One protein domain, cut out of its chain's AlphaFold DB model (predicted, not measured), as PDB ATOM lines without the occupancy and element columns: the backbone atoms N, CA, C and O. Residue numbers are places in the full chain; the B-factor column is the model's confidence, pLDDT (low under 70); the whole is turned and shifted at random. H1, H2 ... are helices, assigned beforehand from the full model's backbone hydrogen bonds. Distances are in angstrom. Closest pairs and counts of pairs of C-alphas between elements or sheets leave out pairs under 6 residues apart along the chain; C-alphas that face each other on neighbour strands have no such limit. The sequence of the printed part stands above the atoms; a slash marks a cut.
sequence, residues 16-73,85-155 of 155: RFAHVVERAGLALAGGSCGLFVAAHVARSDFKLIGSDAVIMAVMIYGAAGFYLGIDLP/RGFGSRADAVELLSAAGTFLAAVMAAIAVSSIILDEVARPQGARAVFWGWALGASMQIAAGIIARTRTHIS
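What this domain is: This is residues 16 to 73 and 85 to 155 of the 155 residues of an uncharacterized protein of Bradyrhizobium sp. 41S5 (UniProt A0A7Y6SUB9). Four helices make an up-and-down bundle, each running against the one before it, built of two helical hairpins, H1 with H2 and H3 with H4. Residues 16 to 21 of H1 stick out. The printed part has 129 residues with four named helices, H1 to H4 in order, and no named strand; its class is all helix. It is compact, with a radius of gyration of the C-alphas of 15.8 A, and spans 50 by 35 by 23 A.

How they stand to each other: Start at the longest helix, H4, residues 124 to 154. It touches H3, residues 90 to 117, in a hairpin at a shallow tilt of 28 degrees; their closest C-alphas, Gly 101 and Gly 137, are 3.8 A apart. H2, residues 52 to 69, touches H4 with residues 61 to 69 alone, at a steep tilt of 43 degrees, the same way; look at the closest C-alphas, Gly 69 and Gln 141, 4.1 A apart. H1, residues 16 to 44, forms a hairpin with H2 at a steep tilt of 44 degrees, with the closest C-alphas, Ala 27 and Ala 63, 4.1 A apart. H1 touches H4 with residues 34 to 44 alone, closest at the C-alphas of Val 41 and Ala 127, 5.2 A. The helix packing is mostly crossed, but only just: 2 of 6 touching pairs are at a shallow tilt. In H1, H2, H3 and H4 every O i to N i+4 pair is within hydrogen-bond range.

Where its parts are: Find C-alpha 16 at (24.033, -11.046, 35.716); from there H1 runs 42.7 A to Ser 44. H2 covers 25.6 A from Asp 52 to Gly 69, and H3 40.5 A from Arg 90 to Ile 117. H4 runs 45.2 A from Pro 124 to C-alpha 154 at (1.562, -18.146, 27.131).

The domain as a whole: The C-alphas farthest apart, Val 121 and Ser 155, are 51.7 A apart. Residues 74 to 84 are not printed, and C-alphas 73 and 85 are 19.6 A apart across this cut. The links H1 to H2 and H3 to H4 are short. The model's pLDDT is under 70 at residues 46 to 48, 85 to 88, 121 to 122 and 152 to 155.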
ATOM      1  N   ARG A  16      25.264 -11.355  34.969       79.50
ATOM      2  CA  ARG A  16      24.033 -11.046  35.716       79.50
ATOM      3  C   ARG A  16      24.080  -9.648  36.317       79.50
ATOM      4  O   ARG A  16      23.101  -8.915  36.216       79.50
ATOM      5  N   PHE A  17      25.216  -9.278  36.905       84.25
ATOM      6  CA  PHE A  17      25.405  -7.946  37.463       84.25
ATOM      7  C   PHE A  17      25.310  -6.865  36.382       84.25
ATOM      8  O   PHE A  17      24.554  -5.913  36.549       84.25
ATOM      9  N   ALA A  18      25.988  -7.056  35.245       86.81
ATOM     10  CA  ALA A  18      25.913  -6.143  34.105       86.81
ATOM     11  C   ALA A  18      24.466  -5.924  33.642       86.81
ATOM     12  O   ALA A  18      24.052  -4.786  33.457       86.81
ATOM     13  N   HIS A  19      23.674  -6.995  33.549       84.25
ATOM     14  CA  HIS A  19      22.269  -6.893  33.164       84.25
ATOM     15  C   HIS A  19      21.421  -6.114  34.186       84.25
ATOM     16  O   HIS A  19      20.569  -5.315  33.806       84.25
ATOM     17  N   VAL A  20      21.652  -6.297  35.492       86.44
ATOM     18  CA  VAL A  20      20.947  -5.520  36.528       86.44
ATOM     19  C   VAL A  20      21.317  -4.039  36.449       86.44
ATOM     20  O   VAL A  20      20.429  -3.190  36.499       86.44
ATOM     21  N   VAL A  21      22.608  -3.730  36.291       90.06
ATOM     22  CA  VAL A  21      23.100  -2.351  36.146       90.06
ATOM     23  C   VAL A  21      22.527  -1.692  34.894       90.06
ATOM     24  O   VAL A  21      22.080  -0.552  34.964       90.06
ATOM     25  N   GLU A  22      22.476  -2.410  33.774       89.44
ATOM     26  CA  GLU A  22      21.889  -1.935  32.520       89.44
ATOM     27  C   GLU A  22      20.413  -1.558  32.701       89.44
ATOM     28  O   GLU A  22      20.018  -0.427  32.414       89.44
ATOM     29  N   ARG A  23      19.597  -2.460  33.262       89.44
ATOM     30  CA  ARG A  23      18.169  -2.180  33.475       89.44
ATOM     31  C   ARG A  23      17.934  -1.072  34.499       89.44
ATOM     32  O   ARG A  23      17.027  -0.261  34.322       89.44
ATOM     33  N   ALA A  24      18.745  -1.017  35.555       88.56
ATOM     34  CA  ALA A  24      18.696   0.071  36.525       88.56
ATOM     35  C   ALA A  24      19.042   1.415  35.866       88.56
ATOM     36  O   ALA A  24      18.350   2.402  36.095       88.56
ATOM     37  N   GLY A  25      20.053   1.445  34.992       90.38
ATOM     38  CA  GLY A  25      20.416   2.622  34.207       90.38
ATOM     39  C   GLY A  25      19.279   3.102  33.303       90.38
ATOM     40  O   GLY A  25      18.968   4.291  33.296       90.38
ATOM     41  N   LEU A  26      18.596   2.186  32.609       92.19
ATOM     42  CA  LEU A  26      17.423   2.516  31.789       92.19
ATOM     43  C   LEU A  26      16.274   3.089  32.630       92.19
ATOM     44  O   LEU A  26      15.680   4.099  32.253       92.19
ATOM     45  N   ALA A  27      15.994   2.495  33.794       93.00
ATOM     46  CA  ALA A  27      14.990   3.014  34.721       93.00
ATOM     47  C   ALA A  27      15.350   4.421  35.222       93.00
ATOM     48  O   ALA A  27      14.501   5.310  35.237       93.00
ATOM     49  N   LEU A  28      16.614   4.655  35.586       93.50
ATOM     50  CA  LEU A  28      17.089   5.968  36.025       93.50
ATOM     51  C   LEU A  28      17.001   7.017  34.910       93.50
ATOM     52  O   LEU A  28      16.604   8.146  35.185       93.50
ATOM     53  N   ALA A  29      17.301   6.650  33.662       93.94
ATOM     54  CA  ALA A  29      17.141   7.533  32.507       93.94
ATOM     55  C   ALA A  29      15.666   7.903  32.262       93.94
ATOM     56  O   ALA A  29      15.346   9.064  32.007       93.94
ATOM     57  N   GLY A  30      14.746   6.944  32.397       92.75
ATOM     58  CA  GLY A  30      13.308   7.221  32.333       92.75
ATOM     59  C   GLY A  30      12.821   8.102  33.486       92.75
ATOM     60  O   GLY A  30      12.014   9.011  33.284       92.75
ATOM     61  N   GLY A  31      13.339   7.873  34.693       94.69
ATOM     62  CA  GLY A  31      13.020   8.676  35.870       94.69
ATOM     63  C   GLY A  31      13.518  10.117  35.767       94.69
ATOM     64  O   GLY A  31      12.768  11.039  36.079       94.69
ATOM     65  N   SER A  32      14.743  10.336  35.276       95.06
ATOM     66  CA  SER A  32      15.288  11.681  35.053       95.06
ATOM     67  C   SER A  32      14.541  12.424  33.944       95.06
ATOM     68  O   SER A  32      14.224  13.601  34.093       95.06
ATOM     69  N   CYS A  33      14.167  11.719  32.876       94.44
ATOM     70  CA  CYS A  33      13.278  12.209  31.828       94.44
ATOM     71  C   CYS A  33      11.947  12.724  32.416       94.44
ATOM     72  O   CYS A  33      11.561  13.868  32.165       94.44
ATOM     73  N   GLY A  34      11.303  11.939  33.287       92.94
ATOM     74  CA  GLY A  34      10.106  12.368  34.018       92.94
ATOM     75  C   GLY A  34      10.347  13.551  34.960       92.94
ATOM     76  O   GLY A  34       9.516  14.455  35.024       92.94
ATOM     77  N   LEU A  35      11.494  13.598  35.643       94.12
ATOM     78  CA  LEU A  35      11.862  14.705  36.528       94.12
ATOM     79  C   LEU A  35      11.965  16.038  35.773       94.12
ATOM     80  O   LEU A  35      11.432  17.040  36.242       94.12
ATOM     81  N   PHE A  36      12.606  16.067  34.601       92.81
ATOM     82  CA  PHE A  36      12.719  17.295  33.806       92.81
ATOM     83  C   PHE A  36      11.367  17.776  33.283       92.81
ATOM     84  O   PHE A  36      11.077  18.970  33.337       92.81
ATOM     85  N   VAL A  37      10.515  16.852  32.832       92.56
ATOM     86  CA  VAL A  37       9.142  17.179  32.429       92.56
ATOM     87  C   VAL A  37       8.351  17.726  33.616       92.56
ATOM     88  O   VAL A  37       7.677  18.746  33.483       92.56
ATOM     89  N   ALA A  38       8.479  17.111  34.794       91.94
ATOM     90  CA  ALA A  38       7.818  17.584  36.002       91.94
ATOM     91  C   ALA A  38       8.299  18.983  36.415       91.94
ATOM     92  O   ALA A  38       7.480  19.849  36.712       91.94
ATOM     93  N   ALA A  39       9.611  19.227  36.375       90.88
ATOM     94  CA  ALA A  39      10.207  20.522  36.684       90.88
ATOM     95  C   ALA A  39       9.751  21.614  35.705       90.88
ATOM     96  O   ALA A  39       9.431  22.726  36.124       90.88
ATOM     97  N   HIS A  40       9.672  21.295  34.412       89.12
ATOM     98  CA  HIS A  40       9.166  22.210  33.392       89.12
ATOM     99  C   HIS A  40       7.700  22.584  33.653       89.12
ATOM    100  O   HIS A  40       7.338  23.757  33.630       89.12
ATOM    101  N   VAL A  41       6.858  21.600  33.974       88.50
ATOM    102  CA  VAL A  41       5.438  21.831  34.274       88.50
ATOM    103  C   VAL A  41       5.253  22.595  35.578       88.50
ATOM    104  O   VAL A  41       4.442  23.512  35.615       88.50
ATOM    105  N   ALA A  42       6.021  22.280  36.622       87.31
ATOM    106  CA  ALA A  42       5.956  22.983  37.901       87.31
ATOM    107  C   ALA A  42       6.270  24.483  37.754       87.31
ATOM    108  O   ALA A  42       5.630  25.304  38.405       87.31
ATOM    109  N   ARG A  43       7.189  24.859  36.849       83.00
ATOM    110  CA  ARG A  43       7.495  26.270  36.545       83.00
ATOM    111  C   ARG A  43       6.345  27.013  35.857       83.00
ATOM    112  O   ARG A  43       6.204  28.217  36.055       83.00
ATOM    113  N   SER A  44       5.538  26.322  35.055       79.56
ATOM    114  CA  SER A  44       4.528  26.940  34.180       79.56
ATOM    115  C   SER A  44       3.084  26.775  34.641       79.56
ATOM    116  O   SER A  44       2.223  27.566  34.262       79.56
ATOM    117  N   ASP A  45       2.792  25.730  35.411       73.19
ATOM    118  CA  ASP A  45       1.452  25.361  35.860       73.19
ATOM    119  C   ASP A  45       1.524  24.684  37.242       73.19
ATOM    120  O   ASP A  45       1.368  23.469  37.393       73.19
ATOM    121  N   PHE A  46       1.752  25.504  38.276       64.75
ATOM    122  CA  PHE A  46       1.852  25.084  39.684       64.75
ATOM    123  C   PHE A  46       0.656  24.253  40.183       64.75
ATOM    124  O   PHE A  46       0.774  23.548  41.184       64.75
ATOM    125  N   LYS A  47      -0.505  24.310  39.512       69.75
ATOM    126  CA  LYS A  47      -1.683  23.516  39.891       69.75
ATOM    127  C   LYS A  47      -1.554  22.042  39.506       69.75
ATOM    128  O   LYS A  47      -2.175  21.208  40.155       69.75
ATOM    129  N   LEU A  48      -0.787  21.725  38.460       66.12
ATOM    130  CA  LEU A  48      -0.631  20.356  37.962       66.12
ATOM    131  C   LEU A  48       0.420  19.574  38.760       66.12
ATOM    132  O   LEU A  48       0.233  18.392  39.039       66.12
ATOM    133  N   ILE A  49       1.522  20.236  39.125       73.88
ATOM    134  CA  ILE A  49       2.647  19.644  39.858       73.88
ATOM    135  C   ILE A  49       3.063  20.614  40.964       73.88
ATOM    136  O   ILE A  49       3.960  21.433  40.793       73.88
ATOM    137  N   GLY A  50       2.355  20.540  42.092       71.12
ATOM    138  CA  GLY A  50       2.587  21.389  43.267       71.12
ATOM    139  C   GLY A  50       3.113  20.642  44.496       71.12
ATOM    140  O   GLY A  50       3.220  21.234  45.563       71.12
ATOM    141  N   SER A  51       3.393  19.339  44.380       85.38
ATOM    142  CA  SER A  51       3.825  18.497  45.500       85.38
ATOM    143  C   SER A  51       4.984  17.593  45.100       85.38
ATOM    144  O   SER A  51       4.951  16.964  44.040       85.38
ATOM    145  N   ASP A  52       5.953  17.453  46.003       86.31
ATOM    146  CA  ASP A  52       7.093  16.542  45.868       86.31
ATOM    147  C   ASP A  52       6.648  15.095  45.608       86.31
ATOM    148  O   ASP A  52       7.270  14.372  44.829       86.31
ATOM    149  N   ALA A  53       5.514  14.684  46.187       87.81
ATOM    150  CA  ALA A  53       4.938  13.363  45.963       87.81
ATOM    151  C   ALA A  53       4.490  13.160  44.505       87.81
ATOM    152  O   ALA A  53       4.656  12.073  43.953       87.81
ATOM    153  N   VAL A  54       3.962  14.207  43.859       87.75
ATOM    154  CA  VAL A  54       3.563  14.161  42.444       87.75
ATOM    155  C   VAL A  54       4.798  14.071  41.554       87.75
ATOM    156  O   VAL A  54       4.821  13.257  40.636       87.75
ATOM    157  N   ILE A  55       5.852  14.835  41.855       91.94
ATOM    158  CA  ILE A  55       7.127  14.755  41.128       91.94
ATOM    159  C   ILE A  55       7.704  13.340  41.234       91.94
ATOM    160  O   ILE A  55       8.051  12.735  40.220       91.94
ATOM    161  N   MET A  56       7.729  12.769  42.441       92.75
ATOM    162  CA  MET A  56       8.190  11.400  42.663       92.75
ATOM    163  C   MET A  56       7.347  10.377  41.888       92.75
ATOM    164  O   MET A  56       7.900   9.463  41.279       92.75
ATOM    165  N   ALA A  57       6.022  10.543  41.842       93.31
ATOM    166  CA  ALA A  57       5.146   9.676  41.055       93.31
ATOM    167  C   ALA A  57       5.448   9.757  39.548       93.31
ATOM    168  O   ALA A  57       5.512   8.725  38.881       93.31
ATOM    169  N   VAL A  58       5.695  10.958  39.013       95.00
ATOM    170  CA  VAL A  58       6.087  11.162  37.608       95.00
ATOM    171  C   VAL A  58       7.440  10.506  37.320       95.00
ATOM    172  O   VAL A  58       7.589   9.819  36.311       95.00
ATOM    173  N   MET A  59       8.414  10.628  38.223       95.81
ATOM    174  CA  MET A  59       9.703   9.939  38.091       95.81
ATOM    175  C   MET A  59       9.535   8.418  38.059       95.81
ATOM    176  O   MET A  59      10.076   7.755  37.176       95.81
ATOM    177  N   ILE A  60       8.758   7.856  38.989       96.00
ATOM    178  CA  ILE A  60       8.484   6.413  39.041       96.00
ATOM    179  C   ILE A  60       7.785   5.957  37.759       96.00
ATOM    180  O   ILE A  60       8.125   4.911  37.207       96.00
ATOM    181  N   TYR A  61       6.846   6.754  37.251       95.12
ATOM    182  CA  TYR A  61       6.138   6.462  36.013       95.12
ATOM    183  C   TYR A  61       7.075   6.421  34.796       95.12
ATOM    184  O   TYR A  61       7.042   5.468  34.017       95.12
ATOM    185  N   GLY A  62       7.973   7.403  34.672       93.38
ATOM    186  CA  GLY A  62       9.004   7.422  33.633       93.38
ATOM    187  C   GLY A  62       9.970   6.244  33.733       93.38
ATOM    188  O   GLY A  62      10.267   5.592  32.730       93.38
ATOM    189  N   ALA A  63      10.410   5.930  34.953       93.81
ATOM    190  CA  ALA A  63      11.287   4.799  35.226       93.81
ATOM    191  C   ALA A  63      10.636   3.467  34.834       93.81
ATOM    192  O   ALA A  63      11.269   2.645  34.173       93.81
ATOM    193  N   ALA A  64       9.358   3.276  35.175       92.00
ATOM    194  CA  ALA A  64       8.592   2.100  34.780       92.00
ATOM    195  C   ALA A  64       8.461   1.987  33.254       92.00
ATOM    196  O   ALA A  64       8.637   0.897  32.714       92.00
ATOM    197  N   GLY A  65       8.208   3.099  32.554       89.69
ATOM    198  CA  GLY A  65       8.152   3.132  31.091       89.69
ATOM    199  C   GLY A  65       9.439   2.638  30.445       89.69
ATOM    200  O   GLY A  65       9.414   1.641  29.727       89.69
ATOM    201  N   PHE A  66      10.571   3.262  30.766       89.50
ATOM    202  CA  PHE A  66      11.853   2.919  30.144       89.50
ATOM    203  C   PHE A  66      12.329   1.519  30.540       89.50
ATOM    204  O   PHE A  66      12.837   0.779  29.700       89.50
ATOM    205  N   TYR A  67      12.105   1.113  31.793       87.12
ATOM    206  CA  TYR A  67      12.435  -0.235  32.254       87.12
ATOM    207  C   TYR A  67      11.624  -1.314  31.524       87.12
ATOM    208  O   TYR A  67      12.155  -2.363  31.159       87.12
ATOM    209  N   LEU A  68      10.323  -1.083  31.323       86.00
ATOM    210  CA  LEU A  68       9.437  -2.079  30.727       86.00
ATOM    211  C   LEU A  68       9.482  -2.088  29.200       86.00
ATOM    212  O   LEU A  68       9.381  -3.174  28.624       86.00
ATOM    213  N   GLY A  69       9.586  -0.916  28.574       81.38
ATOM    214  CA  GLY A  69       9.490  -0.739  27.129       81.38
ATOM    215  C   GLY A  69      10.803  -0.963  26.391       81.38
ATOM    216  O   GLY A  69      10.794  -1.588  25.335       81.38
ATOM    217  N   ILE A  70      11.938  -0.500  26.912       82.38
ATOM    218  CA  ILE A  70      13.206  -0.628  26.174       82.38
ATOM    219  C   ILE A  70      13.716  -2.068  26.238       82.38
ATOM    220  O   ILE A  70      14.119  -2.634  25.223       82.38
ATOM    221  N   ASP A  71      13.628  -2.697  27.408       77.50
ATOM    222  CA  ASP A  71      14.021  -4.093  27.583       77.50
ATOM    223  C   ASP A  71      12.834  -5.039  27.340       77.50
ATOM    224  O   ASP A  71      12.220  -5.605  28.258       77.50
ATOM    225  N   LEU A  72      12.472  -5.141  26.063       77.00
ATOM    226  CA  LEU A  72      11.413  -6.011  25.578       77.00
ATOM    227  C   LEU A  72      11.920  -7.464  25.491       77.00
ATOM    228  O   LEU A  72      12.908  -7.720  24.796       77.00
ATOM    229  N   PRO A  73      11.258  -8.446  26.134       71.88
ATOM    230  CA  PRO A  73      11.665  -9.836  25.990       71.88
ATOM    231  C   PRO A  73      11.553 -10.291  24.523       71.88
ATOM    232  O   PRO A  73      10.544 -10.003  23.868       71.88
ATOM    233  N   ARG A  85       8.008 -12.929   6.586       54.44
ATOM    234  CA  ARG A  85       9.036 -11.869   6.679       54.44
ATOM    235  C   ARG A  85       8.545 -10.455   6.283       54.44
ATOM    236  O   ARG A  85       9.329  -9.654   5.787       54.44
ATOM    237  N   GLY A  86       7.262 -10.148   6.450       48.53
ATOM    238  CA  GLY A  86       6.662  -8.846   6.190       48.53
ATOM    239  C   GLY A  86       6.263  -8.158   7.490       48.53
ATOM    240  O   GLY A  86       5.782  -8.815   8.412       48.53
ATOM    241  N   PHE A  87       6.440  -6.834   7.526       48.50
ATOM    242  CA  PHE A  87       5.829  -5.925   8.499       48.50
ATOM    243  C   PHE A  87       4.387  -6.365   8.791       48.50
ATOM    244  O   PHE A  87       3.507  -6.204   7.947       48.50
ATOM    245  N   GLY A  88       4.143  -6.968   9.955       53.00
ATOM    246  CA  GLY A  88       2.815  -7.513  10.245       53.00
ATOM    247  C   GLY A  88       2.735  -8.500  11.400       53.00
ATOM    248  O   GLY A  88       1.628  -8.870  11.793       53.00
ATOM    249  N   SER A  89       3.859  -8.911  11.997       70.44
ATOM    250  CA  SER A  89       3.780  -9.691  13.226       70.44
ATOM    251  C   SER A  89       3.302  -8.815  14.379       70.44
ATOM    252  O   SER A  89       3.739  -7.674  14.554       70.44
ATOM    253  N   ARG A  90       2.473  -9.381  15.263       71.00
ATOM    254  CA  ARG A  90       2.112  -8.748  16.541       71.00
ATOM    255  C   ARG A  90       3.370  -8.351  17.336       71.00
ATOM    256  O   ARG A  90       3.286  -7.466  18.190       71.00
ATOM    257  N   ALA A  91       4.499  -9.044  17.121       72.62
ATOM    258  CA  ALA A  91       5.817  -8.751  17.693       72.62
ATOM    259  C   ALA A  91       6.378  -7.416  17.188       72.62
ATOM    260  O   ALA A  91       6.595  -6.530  18.012       72.62
ATOM    261  N   ASP A  92       6.476  -7.236  15.871       78.12
ATOM    262  CA  ASP A  92       6.978  -6.004  15.243       78.12
ATOM    263  C   ASP A  92       6.132  -4.785  15.630       78.12
ATOM    264  O   ASP A  92       6.660  -3.714  15.903       78.12
ATOM    265  N   ALA A  93       4.808  -4.952  15.729       82.31
ATOM    266  CA  ALA A  93       3.914  -3.880  16.171       82.31
ATOM    267  C   ALA A  93       4.181  -3.442  17.623       82.31
ATOM    268  O   ALA A  93       4.011  -2.273  17.958       82.31
ATOM    269  N   VAL A  94       4.593  -4.367  18.496       85.50
ATOM    270  CA  VAL A  94       4.917  -4.060  19.898       85.50
ATOM    271  C   VAL A  94       6.300  -3.440  20.035       85.50
ATOM    272  O   VAL A  94       6.468  -2.527  20.840       85.50
ATOM    273  N   GLU A  95       7.256  -3.868  19.217       86.56
ATOM    274  CA  GLU A  95       8.558  -3.214  19.112       86.56
ATOM    275  C   GLU A  95       8.411  -1.780  18.584       86.56
ATOM    276  O   GLU A  95       8.924  -0.847  19.201       86.56
ATOM    277  N   LEU A  96       7.611  -1.576  17.530       87.50
ATOM    278  CA  LEU A  96       7.296  -0.247  17.004       87.50
ATOM    279  C   LEU A  96       6.587   0.625  18.044       87.50
ATOM    280  O   LEU A  96       6.931   1.796  18.183       87.50
ATOM    281  N   LEU A  97       5.626   0.073  18.790       90.31
ATOM    282  CA  LEU A  97       4.924   0.805  19.846       90.31
ATOM    283  C   LEU A  97       5.887   1.258  20.951       90.31
ATOM    284  O   LEU A  97       5.798   2.394  21.415       90.31
ATOM    285  N   SER A  98       6.824   0.394  21.347       90.75
ATOM    286  CA  SER A  98       7.848   0.750  22.329       90.75
ATOM    287  C   SER A  98       8.818   1.809  21.797       90.75
ATOM    288  O   SER A  98       9.089   2.802  22.477       90.75
ATOM    289  N   ALA A  99       9.297   1.646  20.561       90.00
ATOM    290  CA  ALA A  99      10.196   2.597  19.915       90.00
ATOM    291  C   ALA A  99       9.537   3.975  19.751       90.00
ATOM    292  O   ALA A  99      10.130   4.992  20.110       90.00
ATOM    293  N   ALA A 100       8.282   4.011  19.293       92.19
ATOM    294  CA  ALA A 100       7.494   5.233  19.179       92.19
ATOM    295  C   ALA A 100       7.278   5.894  20.546       92.19
ATOM    296  O   ALA A 100       7.460   7.103  20.680       92.19
ATOM    297  N   GLY A 101       6.954   5.105  21.575       90.44
ATOM    298  CA  GLY A 101       6.794   5.602  22.938       90.44
ATOM    299  C   GLY A 101       8.083   6.181  23.524       90.44
ATOM    300  O   GLY A 101       8.056   7.233  24.162       90.44
ATOM    301  N   THR A 102       9.219   5.528  23.273       93.12
ATOM    302  CA  THR A 102      10.550   5.986  23.698       93.12
ATOM    303  C   THR A 102      10.921   7.290  23.004       93.12
ATOM    304  O   THR A 102      11.305   8.252  23.665       93.12
ATOM    305  N   PHE A 103      10.743   7.350  21.682       92.62
ATOM    306  CA  PHE A 103      11.004   8.550  20.896       92.62
ATOM    307  C   PHE A 103      10.143   9.727  21.361       92.62
ATOM    308  O   PHE A 103      10.670  10.802  21.638       92.62
ATOM    309  N   LEU A 104       8.832   9.517  21.515       93.69
ATOM    310  CA  LEU A 104       7.913  10.566  21.947       93.69
ATOM    311  C   LEU A 104       8.255  11.079  23.353       93.69
ATOM    312  O   LEU A 104       8.310  12.291  23.563       93.69
ATOM    313  N   ALA A 105       8.534  10.178  24.300       93.94
ATOM    314  CA  ALA A 105       8.950  10.561  25.647       93.94
ATOM    315  C   ALA A 105      10.266  11.358  25.628       93.94
ATOM    316  O   ALA A 105      10.366  12.392  26.288       93.94
ATOM    317  N   ALA A 106      11.250  10.923  24.835       94.56
ATOM    318  CA  ALA A 106      12.537  11.599  24.707       94.56
ATOM    319  C   ALA A 106      12.409  12.997  24.084       94.56
ATOM    320  O   ALA A 106      13.006  13.941  24.593       94.56
ATOM    321  N   VAL A 107      11.597  13.157  23.033       95.94
ATOM    322  CA  VAL A 107      11.338  14.466  22.407       95.94
ATOM    323  C   VAL A 107      10.709  15.428  23.411       95.94
ATOM    324  O   VAL A 107      11.167  16.560  23.545       95.94
ATOM    325  N   MET A 108       9.699  14.985  24.161       96.50
ATOM    326  CA  MET A 108       9.035  15.842  25.148       96.50
ATOM    327  C   MET A 108       9.966  16.227  26.299       96.50
ATOM    328  O   MET A 108       9.959  17.374  26.740       96.50
ATOM    329  N   ALA A 109      10.831  15.312  26.736       94.75
ATOM    330  CA  ALA A 109      11.856  15.620  27.724       94.75
ATOM    331  C   ALA A 109      12.923  16.583  27.193       94.75
ATOM    332  O   ALA A 109      13.324  17.496  27.909       94.75
ATOM    333  N   ALA A 110      13.348  16.439  25.935       93.31
ATOM    334  CA  ALA A 110      14.284  17.367  25.308       93.31
ATOM    335  C   ALA A 110      13.696  18.782  25.206       93.31
ATOM    336  O   ALA A 110      14.398  19.755  25.488       93.31
ATOM    337  N   ILE A 111      12.405  18.901  24.872       92.88
ATOM    338  CA  ILE A 111      11.681  20.181  24.883       92.88
ATOM    339  C   ILE A 111      11.652  20.751  26.306       92.88
ATOM    340  O   ILE A 111      12.035  21.900  26.503       92.88
ATOM    341  N   ALA A 112      11.278  19.943  27.303       92.12
ATOM    342  CA  ALA A 112      11.234  20.364  28.703       92.12
ATOM    343  C   ALA A 112      12.591  20.901  29.197       92.12
ATOM    344  O   ALA A 112      12.658  22.006  29.734       92.12
ATOM    345  N   VAL A 113      13.676  20.150  28.975       93.88
ATOM    346  CA  VAL A 113      15.048  20.548  29.334       93.88
ATOM    347  C   VAL A 113      15.466  21.821  28.600       93.88
ATOM    348  O   VAL A 113      15.989  22.737  29.230       93.88
ATOM    349  N   SER A 114      15.208  21.909  27.294       91.06
ATOM    350  CA  SER A 114      15.565  23.089  26.497       91.06
ATOM    351  C   SER A 114      14.849  24.338  27.004       91.06
ATOM    352  O   SER A 114      15.503  25.346  27.239       91.06
ATOM    353  N   SER A 115      13.542  24.268  27.272       89.38
ATOM    354  CA  SER A 115      12.799  25.408  27.822       89.38
ATOM    355  C   SER A 115      13.262  25.792  29.231       89.38
ATOM    356  O   SER A 115      13.262  26.972  29.563       89.38
ATOM    357  N   ILE A 116      13.684  24.827  30.060       89.88
ATOM    358  CA  ILE A 116      14.283  25.113  31.376       89.88
ATOM    359  C   ILE A 116      15.605  25.880  31.225       89.88
ATOM    360  O   ILE A 116      15.841  26.817  31.985       89.88
ATOM    361  N   ILE A 117      16.466  25.464  30.289       91.31
ATOM    362  CA  ILE A 117      17.804  26.045  30.076       91.31
ATOM    363  C   ILE A 117      17.719  27.417  29.404       91.31
ATOM    364  O   ILE A 117      18.455  28.324  29.780       91.31
ATOM    365  N   LEU A 118      16.833  27.568  28.419       89.19
ATOM    366  CA  LEU A 118      16.630  28.818  27.683       89.19
ATOM    367  C   LEU A 118      15.802  29.849  28.465       89.19
ATOM    368  O   LEU A 118      15.595  30.952  27.970       89.19
ATOM    369  N   ASP A 119      15.335  29.487  29.664       80.00
ATOM    370  CA  ASP A 119      14.470  30.293  30.532       80.00
ATOM    371  C   ASP A 119      13.246  30.871  29.800       80.00
ATOM    372  O   ASP A 119      12.768  31.975  30.063       80.00
ATOM    373  N   GLU A 120      12.718  30.105  28.843       74.94
ATOM    374  CA  GLU A 120      11.499  30.486  28.151       74.94
ATOM    375  C   GLU A 120      10.336  30.406  29.139       74.94
ATOM    376  O   GLU A 120      10.073  29.352  29.728       74.94
ATOM    377  N   VAL A 121       9.603  31.514  29.301       63.81
ATOM    378  CA  VAL A 121       8.352  31.537  30.068       63.81
ATOM    379  C   VAL A 121       7.357  30.620  29.369       63.81
ATOM    380  O   VAL A 121       6.632  31.011  28.449       63.81
ATOM    381  N   ALA A 122       7.346  29.356  29.778       61.94
ATOM    382  CA  ALA A 122       6.526  28.362  29.129       61.94
ATOM    383  C   ALA A 122       5.057  28.668  29.418       61.94
ATOM    384  O   ALA A 122       4.594  28.674  30.563       61.94
ATOM    385  N   ARG A 123       4.310  28.945  28.343       75.12
ATOM    386  CA  ARG A 123       2.858  29.122  28.399       75.12
ATOM    387  C   ARG A 123       2.238  27.877  29.051       75.12
ATOM    388  O   ARG A 123       2.552  26.767  28.616       75.12
ATOM    389  N   PRO A 124       1.259  28.022  29.965       76.88
ATOM    390  CA  PRO A 124       0.613  26.888  30.640       76.88
ATOM    391  C   PRO A 124       0.012  25.839  29.687       76.88
ATOM    392  O   PRO A 124      -0.168  24.676  30.034       76.88
ATOM    393  N   GLN A 125      -0.345  26.235  28.460       81.12
ATOM    394  CA  GLN A 125      -0.819  25.316  27.418       81.12
ATOM    395  C   GLN A 125       0.308  24.439  26.844       81.12
ATOM    396  O   GLN A 125       0.090  23.251  26.625       81.12
ATOM    397  N   GLY A 126       1.500  25.007  26.631       84.38
ATOM    398  CA  GLY A 126       2.665  24.284  26.116       84.38
ATOM    399  C   GLY A 126       3.193  23.278  27.135       84.38
ATOM    400  O   GLY A 126       3.363  22.110  26.802       84.38
ATOM    401  N   ALA A 127       3.313  23.692  28.398       86.44
ATOM    402  CA  ALA A 127       3.728  22.805  29.484       86.44
ATOM    403  C   ALA A 127       2.794  21.589  29.633       86.44
ATOM    404  O   ALA A 127       3.255  20.453  29.753       86.44
ATOM    405  N   ARG A 128       1.473  21.796  29.534       87.75
ATOM    406  CA  ARG A 128       0.496  20.696  29.531       87.75
ATOM    407  C   ARG A 128       0.651  19.776  28.321       87.75
ATOM    408  O   ARG A 128       0.569  18.563  28.486       87.75
ATOM    409  N   ALA A 129       0.879  20.320  27.125       90.56
ATOM    410  CA  ALA A 129       1.109  19.507  25.929       90.56
ATOM    411  C   ALA A 129       2.370  18.637  26.065       90.56
ATOM    412  O   ALA A 129       2.327  17.452  25.742       90.56
ATOM    413  N   VAL A 130       3.453  19.200  26.615       92.50
ATOM    414  CA  VAL A 130       4.700  18.475  26.902       92.50
ATOM    415  C   VAL A 130       4.459  17.348  27.903       92.50
ATOM    416  O   VAL A 130       4.834  16.205  27.645       92.50
ATOM    417  N   PHE A 131       3.766  17.637  29.008       93.31
ATOM    418  CA  PHE A 131       3.434  16.637  30.023       93.31
ATOM    419  C   PHE A 131       2.629  15.469  29.452       93.31
ATOM    420  O   PHE A 131       3.000  14.310  29.628       93.31
ATOM    421  N   TRP A 132       1.538  15.765  28.743       94.12
ATOM    422  CA  TRP A 132       0.661  14.730  28.200       94.12
ATOM    423  C   TRP A 132       1.308  13.957  27.056       94.12
ATOM    424  O   TRP A 132       1.128  12.744  26.978       94.12
ATOM    425  N   GLY A 133       2.099  14.617  26.207       94.31
ATOM    426  CA  GLY A 133       2.882  13.945  25.170       94.31
ATOM    427  C   GLY A 133       3.897  12.975  25.773       94.31
ATOM    428  O   GLY A 133       3.999  11.828  25.336       94.31
ATOM    429  N   TRP A 134       4.594  13.400  26.827       96.62
ATOM    430  CA  TRP A 134       5.528  12.549  27.554       96.62
ATOM    431  C   TRP A 134       4.814  11.368  28.225       96.62
ATOM    432  O   TRP A 134       5.225  10.219  28.052       96.62
ATOM    433  N   ALA A 135       3.711  11.632  28.934       94.88
ATOM    434  CA  ALA A 135       2.935  10.609  29.630       94.88
ATOM    435  C   ALA A 135       2.357   9.575  28.653       94.88
ATOM    436  O   ALA A 135       2.359   8.378  28.942       94.88
ATOM    437  N   LEU A 136       1.922  10.019  27.470       95.94
ATOM    438  CA  LEU A 136       1.498   9.145  26.381       95.94
ATOM    439  C   LEU A 136       2.652   8.258  25.889       95.94
ATOM    440  O   LEU A 136       2.474   7.047  25.760       95.94
ATOM    441  N   GLY A 137       3.843   8.822  25.667       93.75
ATOM    442  CA  GLY A 137       5.021   8.051  25.263       93.75
ATOM    443  C   GLY A 137       5.425   6.994  26.298       93.75
ATOM    444  O   GLY A 137       5.677   5.838  25.954       93.75
ATOM    445  N   ALA A 138       5.411   7.350  27.583       93.69
ATOM    446  CA  ALA A 138       5.649   6.405  28.674       93.69
ATOM    447  C   ALA A 138       4.543   5.334  28.765       93.69
ATOM    448  O   ALA A 138       4.850   4.154  28.927       93.69
ATOM    449  N   SER A 139       3.271   5.698  28.557       94.75
ATOM    450  CA  SER A 139       2.151   4.742  28.500       94.75
ATOM    451  C   SER A 139       2.354   3.694  27.405       94.75
ATOM    452  O   SER A 139       2.143   2.504  27.640       94.75
ATOM    453  N   MET A 140       2.784   4.123  26.212       93.12
ATOM    454  CA  MET A 140       3.068   3.231  25.082       93.12
ATOM    455  C   MET A 140       4.166   2.222  25.430       93.12
ATOM    456  O   MET A 140       4.007   1.032  25.158       93.12
ATOM    457  N   GLN A 141       5.240   2.672  26.086       92.19
ATOM    458  CA  GLN A 141       6.333   1.808  26.539       92.19
ATOM    459  C   GLN A 141       5.869   0.781  27.582       92.19
ATOM    460  O   GLN A 141       6.173  -0.406  27.458       92.19
ATOM    461  N   ILE A 142       5.081   1.209  28.576       91.56
ATOM    462  CA  ILE A 142       4.514   0.312  29.595       91.56
ATOM    463  C   ILE A 142       3.613  -0.735  28.932       91.56
ATOM    464  O   ILE A 142       3.762  -1.931  29.187       91.56
ATOM    465  N   ALA A 143       2.712  -0.307  28.042       90.50
ATOM    466  CA  ALA A 143       1.810  -1.204  27.330       90.50
ATOM    467  C   ALA A 143       2.581  -2.219  26.472       90.50
ATOM    468  O   ALA A 143       2.320  -3.419  26.558       90.50
ATOM    469  N   ALA A 144       3.569  -1.763  25.696       88.81
ATOM    470  CA  ALA A 144       4.423  -2.630  24.895       88.81
ATOM    471  C   ALA A 144       5.160  -3.658  25.768       88.81
ATOM    472  O   ALA A 144       5.140  -4.858  25.478       88.81
ATOM    473  N   GLY A 145       5.734  -3.204  26.883       87.56
ATOM    474  CA  GLY A 145       6.443  -4.046  27.834       87.56
ATOM    475  C   GLY A 145       5.562  -5.114  28.484       87.56
ATOM    476  O   GLY A 145       5.986  -6.268  28.603       87.56
ATOM    477  N   ILE A 146       4.341  -4.761  28.892       88.81
ATOM    478  CA  ILE A 146       3.378  -5.717  29.453       88.81
ATOM    479  C   ILE A 146       2.992  -6.743  28.386       88.81
ATOM    480  O   ILE A 146       3.108  -7.944  28.619       88.81
ATOM    481  N   ILE A 147       2.605  -6.288  27.189       86.75
ATOM    482  CA  ILE A 147       2.172  -7.174  26.101       86.75
ATOM    483  C   ILE A 147       3.282  -8.159  25.710       86.75
ATOM    484  O   ILE A 147       2.994  -9.330  25.457       86.75
ATOM    485  N   ALA A 148       4.539  -7.715  25.658       84.50
ATOM    486  CA  ALA A 148       5.669  -8.581  25.339       84.50
ATOM    487  C   ALA A 148       5.877  -9.683  26.394       84.50
ATOM    488  O   ALA A 148       6.046 -10.846  26.033       84.50
ATOM    489  N   ARG A 149       5.778  -9.347  27.688       83.81
ATOM    490  CA  ARG A 149       5.932 -10.303  28.802       83.81
ATOM    491  C   ARG A 149       4.772 -11.297  28.890       83.81
ATOM    492  O   ARG A 149       4.989 -12.477  29.154       83.81
ATOM    493  N   THR A 150       3.542 -10.869  28.608       82.12
ATOM    494  CA  THR A 150       2.388 -11.783  28.600       82.12
ATOM    495  C   THR A 150       2.517 -12.834  27.494       82.12
ATOM    496  O   THR A 150       2.133 -13.982  27.689       82.12
ATOM    497  N   ARG A 151       3.110 -12.488  26.343       72.56
ATOM    498  CA  ARG A 151       3.335 -13.451  25.248       72.56
ATOM    499  C   ARG A 151       4.336 -14.535  25.606       72.56
ATOM    500  O   ARG A 151       4.109 -15.677  25.235       72.56
ATOM    501  N   THR A 152       5.404 -14.193  26.323       65.50
ATOM    502  CA  THR A 152       6.409 -15.176  26.752       65.50
ATOM    503  C   THR A 152       5.890 -16.149  27.808       65.50
ATOM    504  O   THR A 152       6.443 -17.229  27.941       65.50
ATOM    505  N   HIS A 153       4.841 -15.788  28.556       60.34
ATOM    506  CA  HIS A 153       4.219 -16.678  29.543       60.34
ATOM    507  C   HIS A 153       3.183 -17.646  28.948       60.34
ATOM    508  O   HIS A 153       2.857 -18.635  29.597       60.34
ATOM    509  N   ILE A 154       2.636 -17.353  27.763       56.25
ATOM    510  CA  ILE A 154       1.562 -18.146  27.131       56.25
ATOM    511  C   ILE A 154       2.108 -19.092  26.039       56.25
ATOM    512  O   ILE A 154       1.412 -20.024  25.639       56.25
ATOM    513  N   SER A 155       3.331 -18.864  25.545       47.00
ATOM    514  CA  SER A 155       4.010 -19.704  24.541       47.00
ATOM    515  C   SER A 155       4.765 -20.876  25.151       47.00
ATOM    516  O   SER A 155       4.742 -21.957  24.523       47.00
TER     517      SER A 155